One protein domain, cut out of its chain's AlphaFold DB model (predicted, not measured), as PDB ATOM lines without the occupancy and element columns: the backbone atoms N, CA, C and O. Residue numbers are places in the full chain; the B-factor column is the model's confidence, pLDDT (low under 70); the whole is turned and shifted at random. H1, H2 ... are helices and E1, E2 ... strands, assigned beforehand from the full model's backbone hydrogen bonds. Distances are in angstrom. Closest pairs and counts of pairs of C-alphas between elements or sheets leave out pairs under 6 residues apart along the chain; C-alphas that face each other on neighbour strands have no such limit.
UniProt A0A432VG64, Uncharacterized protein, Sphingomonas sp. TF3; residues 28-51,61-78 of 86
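What this domain is: This is residues 28 to 51 and 61 to 78 of the 86 residues of an uncharacterized protein of Sphingomonas sp. TF3 (UniProt A0A432VG64). A two-stranded antiparallel hairpin, E1 and E2, forms one part of this small domain, and a short helix, H1, with the unnamed tail of residues 71 to 78 makes a second part, set nearer to E2 than to E1. The long axis runs from the turn of the hairpin, where Asp 37 lies, past the far end of E2 to the cut after Pro 51. The printed part has 42 residues with two named strands and one named helix, in the order E1, E2, H1; the sheet has the order E1 - E2, and the class is mixed, helices and strands, with under half of the residues in named elements. The whole is only just compact, close to loose, with a radius of gyration of the C-alphas of 10.9 A, and is elongated, with spans of 33 by 20 by 16 A.

How they stand to each other: E1, residues 30 to 35, and E2, residues 40 to 45, are antiparallel neighbours and form a hairpin, with 166 degrees between their N-to-C directions. The C-alphas of Tyr 30 and Phe 45 face each other at 4.3 A. N 33 and O 42 are within hydrogen-bond range at 2.9 A, and so are N 42 and O 33 at 2.8 A. The link from E1 to E2 is tight, with 4 residues between them. Residues 63 to 64, too short a stretch to bear a name, pair antiparallel with residues 41 to 42 of E2. H1, residues 66 to 70, comes nearest to E2 at Tyr 41 and Arg 66, the closest C-alphas of the two, 6.8 A apart. The centres of E2 and H1 are 10.6 A apart. E1 and H1 are apart. In H1 every O i to N i+4 pair is within hydrogen-bond range.

Where its parts are: E1 runs 16.6 A from C-alpha 30 at (-44.985, 14.240, -39.202) to C-alpha 35. E2 runs 15.9 A from C-alpha 40 at (-47.014, 6.941, -53.307) to C-alpha 45. H1, 6.4 A from C-alpha 66 to C-alpha 70, ends at (-42.706, -0.828, -44.615).

The domain as a whole: The two C-alphas farthest apart, those of Asp 37 and Pro 51, are 33.6 A apart. Residues 52 to 60 are not printed, and C-alphas 51 and 61 are 17.3 A apart across this cut, which lies in the link from E2 to H1. The mean pLDDT of the printed part is 86.6. Confidence is low, under 70, at residue 28 and residues 47 to 51.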
ATOM      1  N   GLU A  28     -46.906  18.947 -34.922       65.62
ATOM      2  CA  GLU A  28     -46.962  17.861 -35.898       65.62
ATOM      3  C   GLU A  28     -45.624  17.125 -35.846       65.62
ATOM      4  O   GLU A  28     -44.580  17.698 -36.143       65.62
ATOM      5  N   THR A  29     -45.643  15.852 -35.455       79.75
ATOM      6  CA  THR A  29     -44.453  14.986 -35.484       79.75
ATOM      7  C   THR A  29     -44.152  14.499 -36.900       79.75
ATOM      8  O   THR A  29     -43.029  14.103 -37.212       79.75
ATOM      9  N   TYR A  30     -45.143  14.558 -37.793       86.00
ATOM     10  CA  TYR A  30     -44.985  14.240 -39.202       86.00
ATOM     11  C   TYR A  30     -46.066  14.904 -40.068       86.00
ATOM     12  O   TYR A  30     -47.134  15.275 -39.585       86.00
ATOM     13  N   ARG A  31     -45.805  14.993 -41.375       88.12
ATOM     14  CA  ARG A  31     -46.775  15.344 -42.422       88.12
ATOM     15  C   ARG A  31     -46.824  14.233 -43.462       88.12
ATOM     16  O   ARG A  31     -45.782  13.720 -43.858       88.12
ATOM     17  N   VAL A  32     -48.022  13.898 -43.941       90.81
ATOM     18  CA  VAL A  32     -48.224  12.928 -45.029       90.81
ATOM     19  C   VAL A  32     -49.000  13.575 -46.162       90.81
ATOM     20  O   VAL A  32     -50.011  14.231 -45.938       90.81
ATOM     21  N   THR A  33     -48.547  13.356 -47.392       92.62
ATOM     22  CA  THR A  33     -49.327  13.608 -48.605       92.62
ATOM     23  C   THR A  33     -49.356  12.346 -49.442       92.62
ATOM     24  O   THR A  33     -48.316  11.745 -49.697       92.62
ATOM     25  N   TYR A  34     -50.533  11.954 -49.909       93.88
ATOM     26  CA  TYR A  34     -50.675  10.849 -50.843       93.88
ATOM     27  C   TYR A  34     -50.815  11.370 -52.282       93.88
ATOM     28  O   TYR A  34     -51.498  12.366 -52.531       93.88
ATOM     29  N   LYS A  35     -50.145  10.711 -53.229       93.38
ATOM     30  CA  LYS A  35     -50.142  11.048 -54.657       93.38
ATOM     31  C   LYS A  35     -50.743   9.886 -55.442       93.38
ATOM     32  O   LYS A  35     -50.095   8.858 -55.637       93.38
ATOM     33  N   ALA A  36     -52.003  10.052 -55.845       91.12
ATOM     34  CA  ALA A  36     -52.797   9.003 -56.485       91.12
ATOM     35  C   ALA A  36     -52.269   8.590 -57.863       91.12
ATOM     36  O   ALA A  36     -52.411   7.435 -58.238       91.12
ATOM     37  N   ASP A  37     -51.640   9.516 -58.584       93.50
ATOM     38  CA  ASP A  37     -51.066   9.308 -59.914       93.50
ATOM     39  C   ASP A  37     -49.922   8.287 -59.926       93.50
ATOM     40  O   ASP A  37     -49.719   7.606 -60.926       93.50
ATOM     41  N   ARG A  38     -49.186   8.157 -58.812       91.81
ATOM     42  CA  ARG A  38     -48.055   7.217 -58.690       91.81
ATOM     43  C   ARG A  38     -48.212   6.184 -57.580       91.81
ATOM     44  O   ARG A  38     -47.279   5.427 -57.341       91.81
ATOM     45  N   ASP A  39     -49.345   6.186 -56.887       93.56
ATOM     46  CA  ASP A  39     -49.598   5.381 -55.690       93.56
ATOM     47  C   ASP A  39     -48.468   5.462 -54.639       93.56
ATOM     48  O   ASP A  39     -47.919   4.466 -54.160       93.56
ATOM     49  N   VAL A  40     -48.081   6.691 -54.289       95.50
ATOM     50  CA  VAL A  40     -47.014   6.941 -53.307       95.50
ATOM     51  C   VAL A  40     -47.476   7.818 -52.156       95.50
ATOM     52  O   VAL A  40     -48.271   8.742 -52.319       95.50
ATOM     53  N   TYR A  41     -46.896   7.558 -50.989       95.44
ATOM     54  CA  TYR A  41     -46.998   8.391 -49.802       95.44
ATOM     55  C   TYR A  41     -45.707   9.196 -49.656       95.44
ATOM     56  O   TYR A  41     -44.615   8.626 -49.573       95.44
ATOM     57  N   CYS A  42     -45.834  10.518 -49.643       94.12
ATOM     58  CA  CYS A  42     -44.774  11.465 -49.332       94.12
ATOM     59  C   CYS A  42     -44.862  11.802 -47.844       94.12
ATOM     60  O   CYS A  42     -45.855  12.398 -47.418       94.12
ATOM     61  N   ILE A  43     -43.879  11.365 -47.054       91.56
ATOM     62  CA  ILE A  43     -43.898  11.510 -45.592       91.56
ATOM     63  C   ILE A  43     -42.703  12.342 -45.154       91.56
ATOM     64  O   ILE A  43     -41.561  12.003 -45.462       91.56
ATOM     65  N   ARG A  44     -42.968  13.399 -44.388       87.69
ATOM     66  CA  ARG A  44     -41.947  14.172 -43.689       87.69
ATOM     67  C   ARG A  44     -42.058  13.916 -42.202       87.69
ATOM     68  O   ARG A  44     -43.093  14.215 -41.619       87.69
ATOM     69  N   PHE A  45     -40.992  13.421 -41.596       85.38
ATOM     70  CA  PHE A  45     -40.869  13.359 -40.145       85.38
ATOM     71  C   PHE A  45     -40.215  14.650 -39.659       85.38
ATOM     72  O   PHE A  45     -39.172  15.057 -40.177       85.38
ATOM     73  N   PHE A  46     -40.841  15.318 -38.697       78.50
ATOM     74  CA  PHE A  46     -40.263  16.477 -38.036       78.50
ATOM     75  C   PHE A  46     -39.575  15.963 -36.772       78.50
ATOM     76  O   PHE A  46     -40.235  15.628 -35.795       78.50
ATOM     77  N   ALA A  47     -38.249  15.829 -36.809       65.50
ATOM     78  CA  ALA A  47     -37.488  15.678 -35.572       65.50
ATOM     79  C   ALA A  47     -37.601  16.974 -34.748       65.50
ATOM     80  O   ALA A  47     -37.852  18.041 -35.326       65.50
ATOM     81  N   ASP A  48     -37.366  16.895 -33.430       55.59
ATOM     82  CA  ASP A  48     -37.004  18.072 -32.629       55.59
ATOM     83  C   ASP A  48     -36.033  18.927 -33.439       55.59
ATOM     84  O   ASP A  48     -35.097  18.369 -34.013       55.59
ATOM     85  N   ALA A  49     -36.328  20.228 -33.561       49.72
ATOM     86  CA  ALA A  49     -35.760  21.144 -34.548       49.72
ATOM     87  C   ALA A  49     -34.305  20.807 -34.911       49.72
ATOM     88  O   ALA A  49     -33.364  21.271 -34.268       49.72
ATOM     89  N   SER A  50     -34.122  19.991 -35.956       50.38
ATOM     90  CA  SER A  50     -32.796  19.764 -36.510       50.38
ATOM     91  C   SER A  50     -32.316  21.136 -36.972       50.38
ATOM     92  O   SER A  50     -33.105  21.833 -37.625       50.38
ATOM     93  N   PRO A  51     -31.091  21.571 -36.611       53.97
ATOM     94  CA  PRO A  51     -30.598  22.881 -37.006       53.97
ATOM     95  C   PRO A  51     -30.823  23.031 -38.506       53.97
ATOM     96  O   PRO A  51     -30.484  22.126 -39.273       53.97
ATOM     97  N   ASP A  61     -40.017  16.178 -49.770       82.06
ATOM     98  CA  ASP A  61     -40.420  15.048 -48.935       82.06
ATOM     99  C   ASP A  61     -40.216  13.729 -49.704       82.06
ATOM    100  O   ASP A  61     -40.627  13.626 -50.869       82.06
ATOM    101  N   PRO A  62     -39.611  12.697 -49.091       89.12
ATOM    102  CA  PRO A  62     -39.427  11.416 -49.755       89.12
ATOM    103  C   PRO A  62     -40.788  10.788 -50.063       89.12
ATOM    104  O   PRO A  62     -41.607  10.588 -49.170       89.12
ATOM    105  N   CYS A  63     -41.022  10.445 -51.331       93.94
ATOM    106  CA  CYS A  63     -42.246   9.794 -51.793       93.94
ATOM    107  C   CYS A  63     -41.971   8.330 -52.140       93.94
ATOM    108  O   CYS A  63     -41.173   8.044 -53.034       93.94
ATOM    109  N   ARG A  64     -42.636   7.394 -51.457       95.81
ATOM    110  CA  ARG A  64     -42.457   5.946 -51.664       95.81
ATOM    111  C   ARG A  64     -43.796   5.216 -51.619       95.81
ATOM    112  O   ARG A  64     -44.756   5.694 -51.017       95.81
ATOM    113  N   THR A  65     -43.857   4.047 -52.249       95.06
ATOM    114  CA  THR A  65     -45.013   3.146 -52.126       95.06
ATOM    115  C   THR A  65     -45.165   2.670 -50.681       95.06
ATOM    116  O   THR A  65     -44.189   2.634 -49.923       95.06
ATOM    117  N   ARG A  66     -46.375   2.235 -50.305       94.12
ATOM    118  CA  ARG A  66     -46.648   1.656 -48.977       94.12
ATOM    119  C   ARG A  66     -45.671   0.526 -48.627       94.12
ATOM    120  O   ARG A  66     -45.121   0.504 -47.531       94.12
ATOM    121  N   ALA A  67     -45.407  -0.370 -49.578       94.56
ATOM    122  CA  ALA A  67     -44.486  -1.490 -49.392       94.56
ATOM    123  C   ALA A  67     -43.036  -1.035 -49.167       94.56
ATOM    124  O   ALA A  67     -42.315  -1.631 -48.371       94.56
ATOM    125  N   ASN A  68     -42.596   0.029 -49.844       96.31
ATOM    126  CA  ASN A  68     -41.247   0.545 -49.646       96.31
ATOM    127  C   ASN A  68     -41.092   1.260 -48.306       96.31
ATOM    128  O   ASN A  68     -40.015   1.166 -47.736       96.31
ATOM    129  N   TRP A  69     -42.123   1.931 -47.796       95.44
ATOM    130  CA  TRP A  69     -42.109   2.489 -46.441       95.44
ATOM    131  C   TRP A  69     -42.038   1.410 -45.358       95.44
ATOM    132  O   TRP A  69     -41.285   1.555 -44.399       95.44
ATOM    133  N   ALA A  70     -42.734   0.288 -45.556       95.81
ATOM    134  CA  ALA A  70     -42.706  -0.828 -44.615       95.81
ATOM    135  C   ALA A  70     -41.304  -1.443 -44.441       95.81
ATOM    136  O   ALA A  70     -40.989  -1.927 -43.358       95.81
ATOM    137  N   LYS A  71     -40.440  -1.381 -45.468       95.19
ATOM    138  CA  LYS A  71     -39.032  -1.822 -45.369       95.19
ATOM    139  C   LYS A  71     -38.229  -1.022 -44.338       95.19
ATOM    140  O   LYS A  71     -37.270  -1.547 -43.786       95.19
ATOM    141  N   ASP A  72     -38.656   0.204 -44.061       91.12
ATOM    142  CA  ASP A  72     -38.042   1.110 -43.093       91.12
ATOM    143  C   ASP A  72     -38.835   1.137 -41.767       91.12
ATOM    144  O   ASP A  72     -38.639   2.022 -40.939       91.12
ATOM    145  N   GLY A  73     -39.774   0.201 -41.571       94.38
ATOM    146  CA  GLY A  73     -40.616   0.118 -40.372       94.38
ATOM    147  C   GLY A  73     -41.792   1.102 -40.339       94.38
ATOM    148  O   GLY A  73     -42.492   1.192 -39.331       94.38
ATOM    149  N   VAL A  74     -42.053   1.833 -41.428       93.25
ATOM    150  CA  VAL A  74     -43.181   2.770 -41.517       93.25
ATOM    151  C   VAL A  74     -44.405   2.048 -42.084       93.25
ATOM    152  O   VAL A  74     -44.533   1.840 -43.292       93.25
ATOM    153  N   HIS A  75     -45.331   1.672 -41.204       94.62
ATOM    154  CA  HIS A  75     -46.574   0.991 -41.573       94.62
ATOM    155  C   HIS A  75     -47.712   1.996 -41.787       94.62
ATOM    156  O   HIS A  75     -48.156   2.664 -40.857       94.62
ATOM    157  N   ILE A  76     -48.206   2.093 -43.022       92.88
ATOM    158  CA  ILE A  76     -49.255   3.049 -43.403       92.88
ATOM    159  C   ILE A  76     -50.600   2.327 -43.469       92.88
ATOM    160  O   ILE A  76     -50.794   1.456 -44.319       92.88
ATOM    161  N   THR A  77     -51.538   2.736 -42.612       91.94
ATOM    162  CA  THR A  77     -52.948   2.331 -42.692       91.94
ATOM    163  C   THR A  77     -53.758   3.490 -43.251       91.94
ATOM    164  O   THR A  77     -53.818   4.557 -42.647       91.94
ATOM    165  N   ASP A  78     -54.370   3.284 -44.413       87.12
ATOM    166  CA  ASP A  78     -55.189   4.286 -45.095       87.12
ATOM    167  C   ASP A  78     -56.602   3.722 -45.306       87.12
ATOM    168  O   ASP A  78     -56.809   2.912 -46.221       87.12
TER     169      ASP A  78